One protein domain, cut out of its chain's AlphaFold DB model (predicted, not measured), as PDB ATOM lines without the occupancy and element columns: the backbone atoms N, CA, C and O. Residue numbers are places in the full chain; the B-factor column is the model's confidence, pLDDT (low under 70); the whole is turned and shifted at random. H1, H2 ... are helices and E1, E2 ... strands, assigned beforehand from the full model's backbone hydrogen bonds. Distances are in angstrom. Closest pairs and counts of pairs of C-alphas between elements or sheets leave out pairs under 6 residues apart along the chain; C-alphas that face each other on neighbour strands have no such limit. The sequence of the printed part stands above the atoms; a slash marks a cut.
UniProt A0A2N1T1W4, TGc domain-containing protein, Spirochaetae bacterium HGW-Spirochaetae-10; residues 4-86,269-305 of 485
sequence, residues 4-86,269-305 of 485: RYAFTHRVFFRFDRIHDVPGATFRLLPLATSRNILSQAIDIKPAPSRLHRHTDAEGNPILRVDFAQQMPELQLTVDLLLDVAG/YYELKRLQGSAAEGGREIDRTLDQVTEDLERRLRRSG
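AT A GLANCE: This is residues 4 to 86 and 269 to 305 of the 485 residues of the protein "TGc domain-containing protein" of Spirochaetae bacterium HGW-Spirochaetae-10 (UniProt A0A2N1T1W4). A long, twisted sheet, E3 E6 E1 E7, has one helix, H1, along one of its faces, while a smaller sheet, E2 E5 E4, is joined to it by the tight links E1 to E2, E3 to E4 and E5 to E6 and by the short link E2 to E3. Residues 279 to 284, ahead of and into H1, stick out. The printed part has 120 residues, with seven strands and then one helix along the chain; both sheets are antiparallel and the class is mixed. The whole is loose, with a radius of gyration of the C-alphas of 16.8 A, and elongated, spanning 55 by 32 by 24 A.

IN THESE COORDINATES: E1, residues 4 to 19, runs 39.6 A from C-alpha 4 at (72.064, 106.910, -68.267) and bends by 93 degrees at residue 16. E2 is residues 24 to 26, E3 residues 37 to 45, 24.0 A, E4 residues 50 to 55 and E5 residues 61 to 66. E6, residues 71 to 84, is 37.7 A long. E7 is residues 269 to 274. H1, residues 283 to 303, is 29.6 A long and ends at C-alpha 303 (58.939, 89.587, -82.719).

HOW THE PARTS SIT: E6 and E1 are antiparallel at 167 degrees, with N 9 and O 78 2.8 A apart, within hydrogen-bond range. So are N 41 and O 79 of E3 and E6, 2.9 A, and N 8 and O 271 of E1 and E7, 2.9 A. H1 is on this sheet, two layers with the helix on one face, at a height of 10.8 A, over E3, E6 and E1. It runs along the strands, at 22 degrees to E6 on the local plane. The closest C-alphas of E3 and H1, Ala 41 and Leu 297, are 7.5 A apart. In H1 every O i to N i+4 pair is within hydrogen-bond range. E4 and E5 form a hairpin, with N 52 and O 64 2.8 A apart; N 24 and O 65 of E2 and E5 are 2.8 A apart. H1 is not on the sheet E2 E5 E4.

THE WHOLE: The farthest C-alphas, Arg 17 and Ala 280, are 56.2 A apart. Residues 87 to 268 are not printed; C-alphas 86 and 269 are 22.9 A apart across the cut. Of the links printed whole, none is long. Mean pLDDT of the printed part is 73.6; residues 17 to 22, 69, 86 and 276 to 305 are under 70.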
ATOM      1  N   ARG A   4      72.886 107.995 -67.732       87.81
ATOM      2  CA  ARG A   4      72.064 106.910 -68.267       87.81
ATOM      3  C   ARG A   4      72.919 105.758 -68.779       87.81
ATOM      4  O   ARG A   4      73.907 105.975 -69.487       87.81
ATOM      5  N   TYR A   5      72.487 104.538 -68.489       86.50
ATOM      6  CA  TYR A   5      73.121 103.312 -68.965       86.50
ATOM      7  C   TYR A   5      72.093 102.380 -69.601       86.50
ATOM      8  O   TYR A   5      70.996 102.209 -69.079       86.50
ATOM      9  N   ALA A   6      72.469 101.761 -70.717       87.81
ATOM     10  CA  ALA A   6      71.790 100.593 -71.255       87.81
ATOM     11  C   ALA A   6      72.552  99.347 -70.802       87.81
ATOM     12  O   ALA A   6      73.764  99.250 -71.009       87.81
ATOM     13  N   PHE A   7      71.850  98.414 -70.178       91.44
ATOM     14  CA  PHE A   7      72.409  97.180 -69.655       91.44
ATOM     15  C   PHE A   7      71.714  95.978 -70.282       91.44
ATOM     16  O   PHE A   7      70.488  95.934 -70.325       91.44
ATOM     17  N   THR A   8      72.498  94.994 -70.710       91.62
ATOM     18  CA  THR A   8      72.002  93.705 -71.183       91.62
ATOM     19  C   THR A   8      72.682  92.589 -70.399       91.62
ATOM     20  O   THR A   8      73.908  92.492 -70.383       91.62
ATOM     21  N   HIS A   9      71.883  91.707 -69.807       94.06
ATOM     22  CA  HIS A   9      72.314  90.451 -69.205       94.06
ATOM     23  C   HIS A   9      71.769  89.286 -70.030       94.06
ATOM     24  O   HIS A   9      70.558  89.159 -70.206       94.06
ATOM     25  N   ARG A  10      72.652  88.435 -70.554       92.69
ATOM     26  CA  ARG A  10      72.284  87.211 -71.270       92.69
ATOM     27  C   ARG A  10      72.736  86.001 -70.486       92.69
ATOM     28  O   ARG A  10      73.900  85.923 -70.120       92.69
ATOM     29  N   VAL A  11      71.831  85.054 -70.318       91.81
ATOM     30  CA  VAL A  11      72.076  83.791 -69.629       91.81
ATOM     31  C   VAL A  11      71.826  82.669 -70.614       91.81
ATOM     32  O   VAL A  11      70.828  82.708 -71.332       91.81
ATOM     33  N   PHE A  12      72.708  81.680 -70.633       90.81
ATOM     34  CA  PHE A  12      72.595  80.495 -71.464       90.81
ATOM     35  C   PHE A  12      72.726  79.253 -70.590       90.81
ATOM     36  O   PHE A  12      73.719  79.076 -69.886       90.81
ATOM     37  N   PHE A  13      71.729  78.387 -70.690       89.12
ATOM     38  CA  PHE A  13      71.728  77.041 -70.147       89.12
ATOM     39  C   PHE A  13      71.791  76.075 -71.317       89.12
ATOM     40  O   PHE A  13      70.951  76.136 -72.218       89.12
ATOM     41  N   ARG A  14      72.775  75.183 -71.312       88.44
ATOM     42  CA  ARG A  14      72.898  74.108 -72.293       88.44
ATOM     43  C   ARG A  14      72.767  72.773 -71.577       88.44
ATOM     44  O   ARG A  14      73.580  72.442 -70.721       88.44
ATOM     45  N   PHE A  15      71.749  72.007 -71.937       85.38
ATOM     46  CA  PHE A  15      71.449  70.736 -71.291       85.38
ATOM     47  C   PHE A  15      72.198  69.595 -71.985       85.38
ATOM     48  O   PHE A  15      72.221  69.504 -73.214       85.38
ATOM     49  N   ASP A  16      72.790  68.692 -71.200       72.62
ATOM     50  CA  ASP A  16      73.536  67.538 -71.728       72.62
ATOM     51  C   ASP A  16      72.637  66.524 -72.456       72.62
ATOM     52  O   ASP A  16      73.091  65.740 -73.294       72.62
ATOM     53  N   ARG A  17      71.344  66.516 -72.125       68.19
ATOM     54  CA  ARG A  17      70.296  65.697 -72.744       68.19
ATOM     55  C   ARG A  17      69.063  66.564 -72.939       68.19
ATOM     56  O   ARG A  17      68.946  67.602 -72.299       68.19
ATOM     57  N   ILE A  18      68.129  66.129 -73.788       60.81
ATOM     58  CA  ILE A  18      66.844  66.822 -73.903       60.81
ATOM     59  C   ILE A  18      66.159  66.738 -72.529       60.81
ATOM     60  O   ILE A  18      65.777  65.651 -72.089       60.81
ATOM     61  N   HIS A  19      66.138  67.857 -71.807       61.53
ATOM     62  CA  HIS A  19      65.737  67.885 -70.409       61.53
ATOM     63  C   HIS A  19      64.274  68.297 -70.314       61.53
ATOM     64  O   HIS A  19      63.839  69.236 -70.986       61.53
ATOM     65  N   ASP A  20      63.512  67.571 -69.504       59.00
ATOM     66  CA  ASP A  20      62.252  68.095 -69.004       59.00
ATOM     67  C   ASP A  20      62.629  69.063 -67.887       59.00
ATOM     68  O   ASP A  20      63.120  68.632 -66.845       59.00
ATOM     69  N   VAL A  21      62.521  70.362 -68.156       60.03
ATOM     70  CA  VAL A  21      62.671  71.393 -67.132       60.03
ATOM     71  C   VAL A  21      61.269  71.588 -66.556       60.03
ATOM     72  O   VAL A  21      60.486  72.337 -67.154       60.03
ATOM     73  N   PRO A  22      60.893  70.898 -65.456       57.09
ATOM     74  CA  PRO A  22      59.664  71.239 -64.756       57.09
ATOM     75  C   PRO A  22      59.736  72.721 -64.387       57.09
ATOM     76  O   PRO A  22      60.828  73.235 -64.150       57.09
ATOM     77  N   GLY A  23      58.593  73.408 -64.424       74.75
ATOM     78  CA  GLY A  23      58.545  74.867 -64.503       74.75
ATOM     79  C   GLY A  23      59.587  75.595 -63.652       74.75
ATOM     80  O   GLY A  23      59.644  75.381 -62.445       74.75
ATOM     81  N   ALA A  24      60.380  76.452 -64.296       85.88
ATOM     82  CA  ALA A  24      61.513  77.142 -63.696       85.88
ATOM     83  C   ALA A  24      61.115  78.512 -63.145       85.88
ATOM     84  O   ALA A  24      60.286  79.224 -63.730       85.88
ATOM     85  N   THR A  25      61.766  78.910 -62.057       90.38
ATOM     86  CA  THR A  25      61.595  80.233 -61.453       90.38
ATOM     87  C   THR A  25      62.810  81.127 -61.697       90.38
ATOM     88  O   THR A  25      63.942  80.766 -61.380       90.38
ATOM     89  N   PHE A  26      62.567  82.338 -62.205       93.12
ATOM     90  CA  PHE A  26      63.586  83.366 -62.421       93.12
ATOM     91  C   PHE A  26      63.295  84.632 -61.621       93.12
ATOM     92  O   PHE A  26      62.176  85.153 -61.639       93.12
ATOM     93  N   ARG A  27      64.343  85.173 -60.990       94.50
ATOM     94  CA  ARG A  27      64.306  86.417 -60.199       94.50
ATOM     95  C   ARG A  27      65.266  87.443 -60.777       94.50
ATOM     96  O   ARG A  27      66.249  87.839 -60.163       94.50
ATOM     97  N   LEU A  28      65.013  87.804 -62.033       94.31
ATOM     98  CA  LEU A  28      65.917  88.634 -62.833       94.31
ATOM     99  C   LEU A  28      65.372  90.037 -63.131       94.31
ATOM    100  O   LEU A  28      65.982  90.781 -63.901       94.31
ATOM    101  N   LEU A  29      64.217  90.382 -62.558       92.44
ATOM    102  CA  LEU A  29      63.564  91.671 -62.754       92.44
ATOM    103  C   LEU A  29      63.748  92.560 -61.515       92.44
ATOM    104  O   LEU A  29      63.602  92.063 -60.403       92.44
ATOM    105  N   PRO A  30      64.058  93.853 -61.693       94.25
ATOM    106  CA  PRO A  30      64.143  94.819 -60.606       94.25
ATOM    107  C   PRO A  30      62.945  94.844 -59.655       94.25
ATOM    108  O   PRO A  30      61.789  94.881 -60.087       94.25
ATOM    109  N   LEU A  31      63.237  94.930 -58.353       91.38
ATOM    110  CA  LEU A  31      62.258  95.282 -57.328       91.38
ATOM    111  C   LEU A  31      61.626  96.641 -57.631       91.38
ATOM    112  O   LEU A  31      62.287  97.565 -58.104       91.38
ATOM    113  N   ALA A  32      60.358  96.802 -57.251       83.38
ATOM    114  CA  ALA A  32      59.645  98.075 -57.384       83.38
ATOM    115  C   ALA A  32      60.290  99.221 -56.573       83.38
ATOM    116  O   ALA A  32      60.031 100.394 -56.832       83.38
ATOM    117  N   THR A  33      61.130  98.892 -55.588       80.56
ATOM    118  CA  THR A  33      61.901  99.852 -54.790       80.56
ATOM    119  C   THR A  33      63.143 100.386 -55.510       80.56
ATOM    120  O   THR A  33      63.686 101.400 -55.071       80.56
ATOM    121  N   SER A  34      63.575  99.769 -56.616       83.31
ATOM    122  CA  SER A  34      64.732 100.193 -57.418       83.31
ATOM    123  C   SER A  34      64.397 101.455 -58.226       83.31
ATOM    124  O   SER A  34      63.831 101.395 -59.317       83.31
ATOM    125  N   ARG A  35      64.724 102.631 -57.676       76.69
ATOM    126  CA  ARG A  35      64.332 103.949 -58.229       76.69
ATOM    127  C   ARG A  35      65.108 104.377 -59.478       76.69
ATOM    128  O   ARG A  35      64.675 105.286 -60.178       76.69
ATOM    129  N   ASN A  36      66.243 103.742 -59.740       84.94
ATOM    130  CA  ASN A  36      67.147 104.012 -60.859       84.94
ATOM    131  C   ASN A  36      66.743 103.289 -62.159       84.94
ATOM    132  O   ASN A  36      67.455 103.406 -63.155       84.94
ATOM    133  N   ILE A  37      65.621 102.556 -62.185       87.81
ATOM    134  CA  ILE A  37      65.133 101.847 -63.378       87.81
ATOM    135  C   ILE A  37      64.186 102.733 -64.185       87.81
ATOM    136  O   ILE A  37      63.100 103.082 -63.730       87.81
ATOM    137  N   LEU A  38      64.575 103.051 -65.419       86.12
ATOM    138  CA  LEU A  38      63.740 103.783 -66.374       86.12
ATOM    139  C   LEU A  38      62.891 102.840 -67.234       86.12
ATOM    140  O   LEU A  38      61.752 103.158 -67.570       86.12
ATOM    141  N   SER A  39      63.450 101.692 -67.620       82.50
ATOM    142  CA  SER A  39      62.763 100.670 -68.413       82.50
ATOM    143  C   SER A  39      63.398  99.301 -68.198       82.50
ATOM    144  O   SER A  39      64.577  99.204 -67.852       82.50
ATOM    145  N   GLN A  40      62.615  98.247 -68.415       86.44
ATOM    146  CA  GLN A  40      63.050  96.861 -68.288       86.44
ATOM    147  C   GLN A  40      62.332  95.959 -69.293       86.44
ATOM    148  O   GLN A  40      61.143  96.136 -69.568       86.44
ATOM    149  N   ALA A  41      63.023  94.932 -69.773       83.62
ATOM    150  CA  ALA A  41      62.427  93.830 -70.512       83.62
ATOM    151  C   ALA A  41      63.148  92.518 -70.215       83.62
ATOM    152  O   ALA A  41      64.310  92.501 -69.819       83.62
ATOM    153  N   ILE A  42      62.439  91.413 -70.440       85.44
ATOM    154  CA  ILE A  42      63.023  90.076 -70.431       85.44
ATOM    155  C   ILE A  42      62.472  89.276 -71.608       85.44
ATOM    156  O   ILE A  42      61.262  89.269 -71.844       85.44
ATOM    157  N   ASP A  43      63.374  88.628 -72.332       86.69
ATOM    158  CA  ASP A  43      63.107  87.723 -73.445       86.69
ATOM    159  C   ASP A  43      63.620  86.326 -73.084       86.69
ATOM    160  O   ASP A  43      64.685  86.188 -72.476       86.69
ATOM    161  N   ILE A  44      62.848  85.295 -73.430       88.00
ATOM    162  CA  ILE A  44      63.160  83.895 -73.121       88.00
ATOM    163  C   ILE A  44      63.044  83.078 -74.400       88.00
ATOM    164  O   ILE A  44      62.029  83.149 -75.101       88.00
ATOM    165  N   LYS A  45      64.089  82.303 -74.697       88.06
ATOM    166  CA  LYS A  45      64.172  81.430 -75.868       88.06
ATOM    167  C   LYS A  45      64.590  80.015 -75.463       88.06
ATOM    168  O   LYS A  45      65.565  79.895 -74.735       88.06
ATOM    169  N   PRO A  46      63.937  78.962 -75.977       86.94
ATOM    170  CA  PRO A  46      62.722  79.004 -76.788       86.94
ATOM    171  C   PRO A  46      61.545  79.631 -76.025       86.94
ATOM    172  O   PRO A  46      61.574  79.756 -74.801       86.94
ATOM    173  N   ALA A  47      60.529  80.081 -76.766       85.69
ATOM    174  CA  ALA A  47      59.375  80.727 -76.156       85.69
ATOM    175  C   ALA A  47      58.686  79.748 -75.181       85.69
ATOM    176  O   ALA A  47      58.382  78.618 -75.581       85.69
ATOM    177  N   PRO A  48      58.443  80.151 -73.922       86.75
ATOM    178  CA  PRO A  48      57.796  79.288 -72.944       86.75
ATOM    179  C   PRO A  48      56.353  78.984 -73.358       86.75
ATOM    180  O   PRO A  48      55.677  79.820 -73.963       86.75
ATOM    181  N   SER A  49      55.858  77.797 -73.002       86.94
ATOM    182  CA  SER A  49      54.453  77.434 -73.234       86.94
ATOM    183  C   SER A  49      53.521  78.178 -72.284       86.94
ATOM    184  O   SER A  49      52.396  78.519 -72.651       86.94
ATOM    185  N   ARG A  50      54.011  78.476 -71.076       83.94
ATOM    186  CA  ARG A  50      53.346  79.331 -70.101       83.94
ATOM    187  C   ARG A  50      54.364  80.241 -69.438       83.94
ATOM    188  O   ARG A  50      55.431  79.808 -69.023       83.94
ATOM    189  N   LEU A  51      54.003  81.511 -69.312       87.75
ATOM    190  CA  LEU A  51      54.776  82.503 -68.583       87.75
ATOM    191  C   LEU A  51      53.854  83.171 -67.570       87.75
ATOM    192  O   LEU A  51      52.849  83.778 -67.943       87.75
ATOM    193  N   HIS A  52      54.189  83.045 -66.292       86.81
ATOM    194  CA  HIS A  52      53.434  83.617 -65.191       86.81
ATOM    195  C   HIS A  52      54.307  84.593 -64.409       86.81
ATOM    196  O   HIS A  52      55.305  84.217 -63.794       86.81
ATOM    197  N   ARG A  53      53.909  85.865 -64.427       89.25
ATOM    198  CA  ARG A  53      54.508  86.914 -63.604       89.25
ATOM    199  C   ARG A  53      53.642  87.122 -62.382       89.25
ATOM    200  O   ARG A  53      52.440  87.331 -62.516       89.25
ATOM    201  N   HIS A  54      54.260  87.093 -61.216       88.12
ATOM    202  CA  HIS A  54      53.596  87.453 -59.975       88.12
ATOM    203  C   HIS A  54      54.587  88.090 -59.015       88.12
ATOM    204  O   HIS A  54      55.785  88.141 -59.283       88.12
ATOM    205  N   THR A  55      54.056  88.586 -57.911       91.69
ATOM    206  CA  THR A  55      54.838  89.074 -56.786       91.69
ATOM    207  C   THR A  55      54.677  88.076 -55.650       91.69
ATOM    208  O   THR A  55      53.553  87.634 -55.398       91.69
ATOM    209  N   ASP A  56      55.778  87.673 -55.019       89.44
ATOM    210  CA  ASP A  56      55.723  86.791 -53.851       89.44
ATOM    211  C   ASP A  56      55.276  87.540 -52.578       89.44
ATOM    212  O   ASP A  56      54.926  88.724 -52.610       89.44
ATOM    213  N   ALA A  57      55.256  86.839 -51.443       86.56
ATOM    214  CA  ALA A  57      54.838  87.408 -50.162       86.56
ATOM    215  C   ALA A  57      55.791  88.498 -49.629       86.56
ATOM    216  O   ALA A  57      55.366  89.333 -48.831       86.56
ATOM    217  N   GLU A  58      57.051  88.506 -50.069       85.75
ATOM    218  CA  GLU A  58      58.069  89.481 -49.668       85.75
ATOM    219  C   GLU A  58      58.141  90.684 -50.626       85.75
ATOM    220  O   GLU A  58      58.843  91.661 -50.354       85.75
ATOM    221  N   GLY A  59      57.359  90.668 -51.710       88.25
ATOM    222  CA  GLY A  59      57.286  91.759 -52.678       88.25
ATOM    223  C   GLY A  59      58.208  91.586 -53.887       88.25
ATOM    224  O   GLY A  59      58.339  92.524 -54.680       88.25
ATOM    225  N   ASN A  60      58.827  90.417 -54.065       93.44
ATOM    226  CA  ASN A  60      59.768  90.172 -55.151       93.44
ATOM    227  C   ASN A  60      59.037  89.828 -56.459       93.44
ATOM    228  O   ASN A  60      58.084  89.044 -56.445       93.44
ATOM    229  N   PRO A  61      59.450  90.383 -57.613       93.06
ATOM    230  CA  PRO A  61      58.915  90.012 -58.912       93.06
ATOM    231  C   PRO A  61      59.440  88.635 -59.328       93.06
ATOM    232  O   PRO A  61      60.608  88.460 -59.674       93.06
ATOM    233  N   ILE A  62      58.540  87.662 -59.365       91.75
ATOM    234  CA  ILE A  62      58.843  86.283 -59.722       91.75
ATOM    235  C   ILE A  62      58.329  85.977 -61.125       91.75
ATOM    236  O   ILE A  62      57.145  86.163 -61.443       91.75
ATOM    237  N   LEU A  63      59.219  85.444 -61.961       93.00
ATOM    238  CA  LEU A  63      58.884  84.925 -63.276       93.00
ATOM    239  C   LEU A  63      58.923  83.399 -63.258       93.00
ATOM    240  O   LEU A  63      59.997  82.806 -63.272       93.00
ATOM    241  N   ARG A  64      57.749  82.769 -63.266       90.06
ATOM    242  CA  ARG A  64      57.625  81.320 -63.412       90.06
ATOM    243  C   ARG A  64      57.351  80.977 -64.866       90.06
ATOM    244  O   ARG A  64      56.435  81.544 -65.469       90.06
ATOM    245  N   VAL A  65      58.133  80.066 -65.425       89.06
ATOM    246  CA  VAL A  65      57.970  79.615 -66.805       89.06
ATOM    247  C   VAL A  65      57.779  78.117 -66.860       89.06
ATOM    248  O   VAL A  65      58.454  77.383 -66.154       89.06
ATOM    249  N   ASP A  66      56.890  77.676 -67.737       85.75
ATOM    250  CA  ASP A  66      56.750  76.271 -68.088       85.75
ATOM    251  C   ASP A  66      57.098  76.098 -69.565       85.75
ATOM    252  O   ASP A  66      56.859  76.983 -70.400       85.75
ATOM    253  N   PHE A  67      57.639  74.931 -69.897       82.50
ATOM    254  CA  PHE A  67      57.990  74.566 -71.257       82.50
ATOM    255  C   PHE A  67      57.210  73.320 -71.674       82.50
ATOM    256  O   PHE A  67      57.068  72.376 -70.911       82.50
ATOM    257  N   ALA A  68      56.658  73.323 -72.890       70.88
ATOM    258  CA  ALA A  68      55.868  72.192 -73.395       70.88
ATOM    259  C   ALA A  68      56.722  71.106 -74.062       70.88
ATOM    260  O   ALA A  68      56.224  70.019 -74.346       70.88
ATOM    261  N   GLN A  69      57.972  71.420 -74.391       67.88
ATOM    262  CA  GLN A  69      58.876  70.531 -75.105       67.88
ATOM    263  C   GLN A  69      60.221  70.533 -74.402       67.88
ATOM    264  O   GLN A  69      60.682  71.576 -73.937       67.88
ATOM    265  N   GLN A  70      60.852  69.368 -74.371       75.62
ATOM    266  CA  GLN A  70      62.230  69.249 -73.938       75.62
ATOM    267  C   GLN A  70      63.125  70.039 -74.912       75.62
ATOM    268  O   GLN A  70      62.927  69.981 -76.130       75.62
ATOM    269  N   MET A  71      64.117  70.763 -74.392       79.12
ATOM    270  CA  MET A  71      65.011  71.609 -75.196       79.12
ATOM    271  C   MET A  71      66.488  71.334 -74.906       79.12
ATOM    272  O   MET A  71      66.830  70.968 -73.784       79.12
ATOM    273  N   PRO A  72      67.371  71.510 -75.905       81.75
ATOM    274  CA  PRO A  72      68.813  71.397 -75.703       81.75
ATOM    275  C   PRO A  72      69.422  72.668 -75.094       81.75
ATOM    276  O   PRO A  72      70.505  72.614 -74.516       81.75
ATOM    277  N   GLU A  73      68.742  73.809 -75.228       88.38
ATOM    278  CA  GLU A  73      69.224  75.105 -74.764       88.38
ATOM    279  C   GLU A  73      68.077  75.994 -74.275       88.38
ATOM    280  O   GLU A  73      66.966  75.945 -74.807       88.38
ATOM    281  N   LEU A  74      68.376  76.818 -73.274       88.69
ATOM    282  CA  LEU A  74      67.521  77.881 -72.766       88.69
ATOM    283  C   LEU A  74      68.350  79.162 -72.650       88.69
ATOM    284  O   LEU A  74      69.372  79.201 -71.970       88.69
ATOM    285  N   GLN A  75      67.891  80.223 -73.301       91.00
ATOM    286  CA  GLN A  75      68.480  81.548 -73.247       91.00
ATOM    287  C   GLN A  75      67.510  82.526 -72.587       91.00
ATOM    288  O   GLN A  75      66.357  82.652 -73.003       91.00
ATOM    289  N   LEU A  76      68.011  83.291 -71.621       92.00
ATOM    290  CA  LEU A  76      67.333  84.465 -71.083       92.00
ATOM    291  C   LEU A  76      68.096  85.721 -71.475       92.00
ATOM    292  O   LEU A  76      69.322  85.730 -71.554       92.00
ATOM    293  N   THR A  77      67.381  86.798 -71.763       91.31
ATOM    294  CA  THR A  77      67.979  88.107 -72.022       91.31
ATOM    295  C   THR A  77      67.190  89.165 -71.279       91.31
ATOM    296  O   THR A  77      66.013  89.361 -71.565       91.31
ATOM    297  N   VAL A  78      67.834  89.826 -70.324       92.19
ATOM    298  CA  VAL A  78      67.286  90.958 -69.580       92.19
ATOM    299  C   VAL A  78      67.930  92.228 -70.098       92.19
ATOM    300  O   VAL A  78      69.152  92.331 -70.129       92.19
ATOM    301  N   ASP A  79      67.102  93.191 -70.475       89.06
ATOM    302  CA  ASP A  79      67.531  94.511 -70.920       89.06
ATOM    303  C   ASP A  79      66.998  95.552 -69.924       89.06
ATOM    304  O   ASP A  79      65.792  95.602 -69.676       89.06
ATOM    305  N   LEU A  80      67.878  96.376 -69.352       88.81
ATOM    306  CA  LEU A  80      67.531  97.471 -68.442       88.81
ATOM    307  C   LEU A  80      68.025  98.811 -68.995       88.81
ATOM    308  O   LEU A  80      69.133  98.921 -69.523       88.81
ATOM    309  N   LEU A  81      67.215  99.850 -68.808       88.50
ATOM    310  CA  LEU A  81      67.619 101.241 -68.968       88.50
ATOM    311  C   LEU A  81      67.677 101.879 -67.581       88.50
ATOM    312  O   LEU A  81      66.676 101.892 -66.865       88.50
ATOM    313  N   LEU A  82      68.844 102.396 -67.216       88.31
ATOM    314  CA  LEU A  82      69.177 102.822 -65.859       88.31
ATOM    315  C   LEU A  82      69.540 104.308 -65.826       88.31
ATOM    316  O   LEU A  82      70.120 104.813 -66.789       88.31
ATOM    317  N   ASP A  83      69.260 104.982 -64.712       87.25
ATOM    318  CA  ASP A  83      69.772 106.317 -64.374       87.25
ATOM    319  C   ASP A  83      70.590 106.241 -63.076       87.25
ATOM    320  O   ASP A  83      70.031 106.057 -61.997       87.25
ATOM    321  N   VAL A  84      71.918 106.336 -63.182       83.44
ATOM    322  CA  VAL A  84      72.850 106.095 -62.067       83.44
ATOM    323  C   VAL A  84      73.537 107.401 -61.678       83.44
ATOM    324  O   VAL A  84      74.244 107.995 -62.495       83.44
ATOM    325  N   ALA A  85      73.357 107.866 -60.436       74.25
ATOM    326  CA  ALA A  85      73.958 109.125 -59.982       74.25
ATOM    327  C   ALA A  85      75.459 109.026 -59.652       74.25
ATOM    328  O   ALA A  85      76.140 110.049 -59.668       74.25
ATOM    329  N   GLY A  86      75.983 107.820 -59.410       67.56
ATOM    330  CA  GLY A  86      77.396 107.560 -59.121       67.56
ATOM    331  C   GLY A  86      77.621 106.185 -58.482       67.56
ATOM    332  O   GLY A  86      76.668 105.446 -58.242       67.56
ATOM    333  N   TYR A 269      76.612  86.534 -69.730       88.25
ATOM    334  CA  TYR A 269      77.264  87.643 -70.400       88.25
ATOM    335  C   TYR A 269      76.583  88.952 -70.027       88.25
ATOM    336  O   TYR A 269      75.358  89.075 -70.098       88.25
ATOM    337  N   TYR A 270      77.400  89.947 -69.705       89.00
ATOM    338  CA  TYR A 270      76.961  91.277 -69.320       89.00
ATOM    339  C   TYR A 270      77.499  92.310 -70.301       89.00
ATOM    340  O   TYR A 270      78.680  92.304 -70.653       89.00
ATOM    341  N   GLU A 271      76.641  93.237 -70.704       87.81
ATOM    342  CA  GLU A 271      77.015  94.404 -71.488       87.81
ATOM    343  C   GLU A 271      76.457  95.653 -70.814       87.81
ATOM    344  O   GLU A 271      75.246  95.785 -70.654       87.81
ATOM    345  N   LEU A 272      77.338  96.577 -70.426       89.12
ATOM    346  CA  LEU A 272      76.961  97.868 -69.859       89.12
ATOM    347  C   LEU A 272      77.448  98.986 -70.783       89.12
ATOM    348  O   LEU A 272      78.646  99.169 -70.988       89.12
ATOM    349  N   LYS A 273      76.510  99.752 -71.338       86.06
ATOM    350  CA  LYS A 273      76.778 100.856 -72.263       86.06
ATOM    351  C   LYS A 273      76.345 102.172 -71.651       86.06
ATOM    352  O   LYS A 273      75.161 102.397 -71.409       86.06
ATOM    353  N   ARG A 274      77.301 103.079 -71.462       86.62
ATOM    354  CA  ARG A 274      77.006 104.469 -71.107       86.62
ATOM    355  C   ARG A 274      76.333 105.169 -72.285       86.62
ATOM    356  O   ARG A 274      76.895 105.220 -73.377       86.62
ATOM    357  N   LEU A 275      75.171 105.761 -72.048       81.38
ATOM    358  CA  LEU A 275      74.495 106.617 -73.016       81.38
ATOM    359  C   LEU A 275      74.993 108.049 -72.781       81.38
ATOM    360  O   LEU A 275      74.758 108.631 -71.722       81.38
ATOM    361  N   GLN A 276      75.772 108.602 -73.713       61.91
ATOM    362  CA  GLN A 276      76.326 109.947 -73.542       61.91
ATOM    363  C   GLN A 276      75.218 111.004 -73.569       61.91
ATOM    364  O   GLN A 276      74.435 111.073 -74.511       61.91
ATOM    365  N   GLY A 277      75.211 111.874 -72.558       45.38
ATOM    366  CA  GLY A 277      74.563 113.175 -72.627       45.38
ATOM    367  C   GLY A 277      75.612 114.259 -72.841       45.38
ATOM    368  O   GLY A 277      76.306 114.624 -71.896       45.38
ATOM    369  N   SER A 278      75.744 114.785 -74.061       33.81
ATOM    370  CA  SER A 278      76.392 116.086 -74.257       33.81
ATOM    371  C   SER A 278      75.416 117.159 -73.787       33.81
ATOM    372  O   SER A 278      74.461 117.516 -74.481       33.81
ATOM    373  N   ALA A 279      75.629 117.653 -72.571       37.94
ATOM    374  CA  ALA A 279      74.978 118.852 -72.073       37.94
ATOM    375  C   ALA A 279      75.595 120.090 -72.750       37.94
ATOM    376  O   ALA A 279      76.341 120.829 -72.119       37.94
ATOM    377  N   ALA A 280      75.327 120.292 -74.045       37.38
ATOM    378  CA  ALA A 280      75.443 121.599 -74.705       37.38
ATOM    379  C   ALA A 280      74.711 121.651 -76.056       37.38
ATOM    380  O   ALA A 280      74.060 122.645 -76.349       37.38
ATOM    381  N   GLU A 281      74.725 120.589 -76.859       35.19
ATOM    382  CA  GLU A 281      74.071 120.564 -78.175       35.19
ATOM    383  C   GLU A 281      73.680 119.113 -78.483       35.19
ATOM    384  O   GLU A 281      74.521 118.334 -78.912       35.19
ATOM    385  N   GLY A 282      72.443 118.680 -78.197       34.22
ATOM    386  CA  GLY A 282      72.130 117.260 -78.440       34.22
ATOM    387  C   GLY A 282      70.835 116.664 -77.899       34.22
ATOM    388  O   GLY A 282      70.686 115.446 -77.961       34.22
ATOM    389  N   GLY A 283      69.873 117.457 -77.411       31.58
ATOM    390  CA  GLY A 283      68.599 116.912 -76.902       31.58
ATOM    391  C   GLY A 283      67.879 115.977 -77.890       31.58
ATOM    392  O   GLY A 283      67.279 114.995 -77.485       31.58
ATOM    393  N   ARG A 284      68.036 116.200 -79.204       33.41
ATOM    394  CA  ARG A 284      67.427 115.363 -80.253       33.41
ATOM    395  C   ARG A 284      68.149 114.039 -80.527       33.41
ATOM    396  O   ARG A 284      67.562 113.174 -81.161       33.41
ATOM    397  N   GLU A 285      69.410 113.884 -80.135       30.52
ATOM    398  CA  GLU A 285      70.207 112.681 -80.435       30.52
ATOM    399  C   GLU A 285      70.129 111.646 -79.305       30.52
ATOM    400  O   GLU A 285      70.075 110.441 -79.556       30.52
ATOM    401  N   ILE A 286      70.001 112.126 -78.065       37.06
ATOM    402  CA  ILE A 286      69.710 111.300 -76.889       37.06
ATOM    403  C   ILE A 286      68.301 110.715 -76.997       37.06
ATOM    404  O   ILE A 286      68.155 109.507 -76.836       37.06
ATOM    405  N   ASP A 287      67.299 111.538 -77.338       37.50
ATOM    406  CA  ASP A 287      65.930 111.069 -77.584       37.50
ATOM    407  C   ASP A 287      65.907 110.048 -78.723       37.50
ATOM    408  O   ASP A 287      65.361 108.976 -78.545       37.50
ATOM    409  N   ARG A 288      66.637 110.277 -79.826       35.53
ATOM    410  CA  ARG A 288      66.765 109.281 -80.906       35.53
ATOM    411  C   ARG A 288      67.414 107.973 -80.466       35.53
ATOM    412  O   ARG A 288      67.014 106.928 -80.955       35.53
ATOM    413  N   THR A 289      68.410 108.000 -79.585       39.78
ATOM    414  CA  THR A 289      69.065 106.771 -79.102       39.78
ATOM    415  C   THR A 289      68.160 106.026 -78.125       39.78
ATOM    416  O   THR A 289      68.085 104.801 -78.177       39.78
ATOM    417  N   LEU A 290      67.437 106.753 -77.269       40.09
ATOM    418  CA  LEU A 290      66.422 106.185 -76.387       40.09
ATOM    419  C   LEU A 290      65.265 105.610 -77.199       40.09
ATOM    420  O   LEU A 290      64.878 104.481 -76.942       40.09
ATOM    421  N   ASP A 291      64.776 106.338 -78.200       43.47
ATOM    422  CA  ASP A 291      63.743 105.915 -79.143       43.47
ATOM    423  C   ASP A 291      64.223 104.712 -79.941       43.47
ATOM    424  O   ASP A 291      63.459 103.791 -80.149       43.47
ATOM    425  N   GLN A 292      65.494 104.645 -80.334       44.16
ATOM    426  CA  GLN A 292      66.028 103.527 -81.106       44.16
ATOM    427  C   GLN A 292      66.286 102.285 -80.248       44.16
ATOM    428  O   GLN A 292      66.056 101.175 -80.718       44.16
ATOM    429  N   VAL A 293      66.722 102.449 -78.996       45.84
ATOM    430  CA  VAL A 293      66.820 101.360 -78.011       45.84
ATOM    431  C   VAL A 293      65.425 100.890 -77.613       45.84
ATOM    432  O   VAL A 293      65.187  99.689 -77.605       45.84
ATOM    433  N   THR A 294      64.495 101.811 -77.362       42.28
ATOM    434  CA  THR A 294      63.084 101.532 -77.057       42.28
ATOM    435  C   THR A 294      62.400 100.882 -78.248       42.28
ATOM    436  O   THR A 294      61.733  99.881 -78.065       42.28
ATOM    437  N   GLU A 295      62.636 101.337 -79.477       46.97
ATOM    438  CA  GLU A 295      62.144 100.711 -80.702       46.97
ATOM    439  C   GLU A 295      62.792  99.353 -80.955       46.97
ATOM    440  O   GLU A 295      62.131  98.478 -81.501       46.97
ATOM    441  N   ASP A 296      64.075  99.150 -80.634       45.59
ATOM    442  CA  ASP A 296      64.715  97.841 -80.790       45.59
ATOM    443  C   ASP A 296      64.205  96.860 -79.727       45.59
ATOM    444  O   ASP A 296      63.916  95.710 -80.054       45.59
ATOM    445  N   LEU A 297      63.981  97.329 -78.496       44.44
ATOM    446  CA  LEU A 297      63.265  96.623 -77.428       44.44
ATOM    447  C   LEU A 297      61.832  96.296 -77.849       44.44
ATOM    448  O   LEU A 297      61.425  95.140 -77.799       44.44
ATOM    449  N   GLU A 298      61.082  97.273 -78.347       41.47
ATOM    450  CA  GLU A 298      59.726  97.101 -78.863       41.47
ATOM    451  C   GLU A 298      59.706  96.164 -80.070       41.47
ATOM    452  O   GLU A 298      58.819  95.322 -80.171       41.47
ATOM    453  N   ARG A 299      60.679  96.244 -80.985       48.56
ATOM    454  CA  ARG A 299      60.811  95.324 -82.125       48.56
ATOM    455  C   ARG A 299      61.126  93.909 -81.658       48.56
ATOM    456  O   ARG A 299      60.580  92.968 -82.233       48.56
ATOM    457  N   ARG A 300      61.970  93.734 -80.638       44.25
ATOM    458  CA  ARG A 300      62.253  92.426 -80.026       44.25
ATOM    459  C   ARG A 300      61.005  91.860 -79.349       44.25
ATOM    460  O   ARG A 300      60.639  90.736 -79.670       44.25
ATOM    461  N   LEU A 301      60.297  92.664 -78.551       37.28
ATOM    462  CA  LEU A 301      59.031  92.308 -77.892       37.28
ATOM    463  C   LEU A 301      57.924  91.954 -78.904       37.28
ATOM    464  O   LEU A 301      57.212  90.965 -78.738       37.28
ATOM    465  N   ARG A 302      57.814  92.709 -80.007       37.50
ATOM    466  CA  ARG A 302      56.863  92.433 -81.101       37.50
ATOM    467  C   ARG A 302      57.199  91.142 -81.852       37.50
ATOM    468  O   ARG A 302      56.284  90.438 -82.269       37.50
ATOM    469  N   ARG A 303      58.486  90.818 -82.038       36.25
ATOM    470  CA  ARG A 303      58.939  89.587 -82.719       36.25
ATOM    471  C   ARG A 303      58.785  88.332 -81.865       36.25
ATOM    472  O   ARG A 303      58.583  87.264 -82.430       36.25
ATOM    473  N   SER A 304      58.860  88.448 -80.542       31.09
ATOM    474  CA  SER A 304      58.697  87.318 -79.623       31.09
ATOM    475  C   SER A 304      57.227  86.984 -79.319       31.09
ATOM    476  O   SER A 304      56.950  86.070 -78.551       31.09
ATOM    477  N   GLY A 305      56.265  87.672 -79.954       26.64
ATOM    478  CA  GLY A 305      54.831  87.426 -79.761       26.64
ATOM    479  C   GLY A 305      54.297  87.912 -78.409       26.64
ATOM    480  O   GLY A 305      53.132  87.677 -78.086       26.64
TER     481      GLY A 305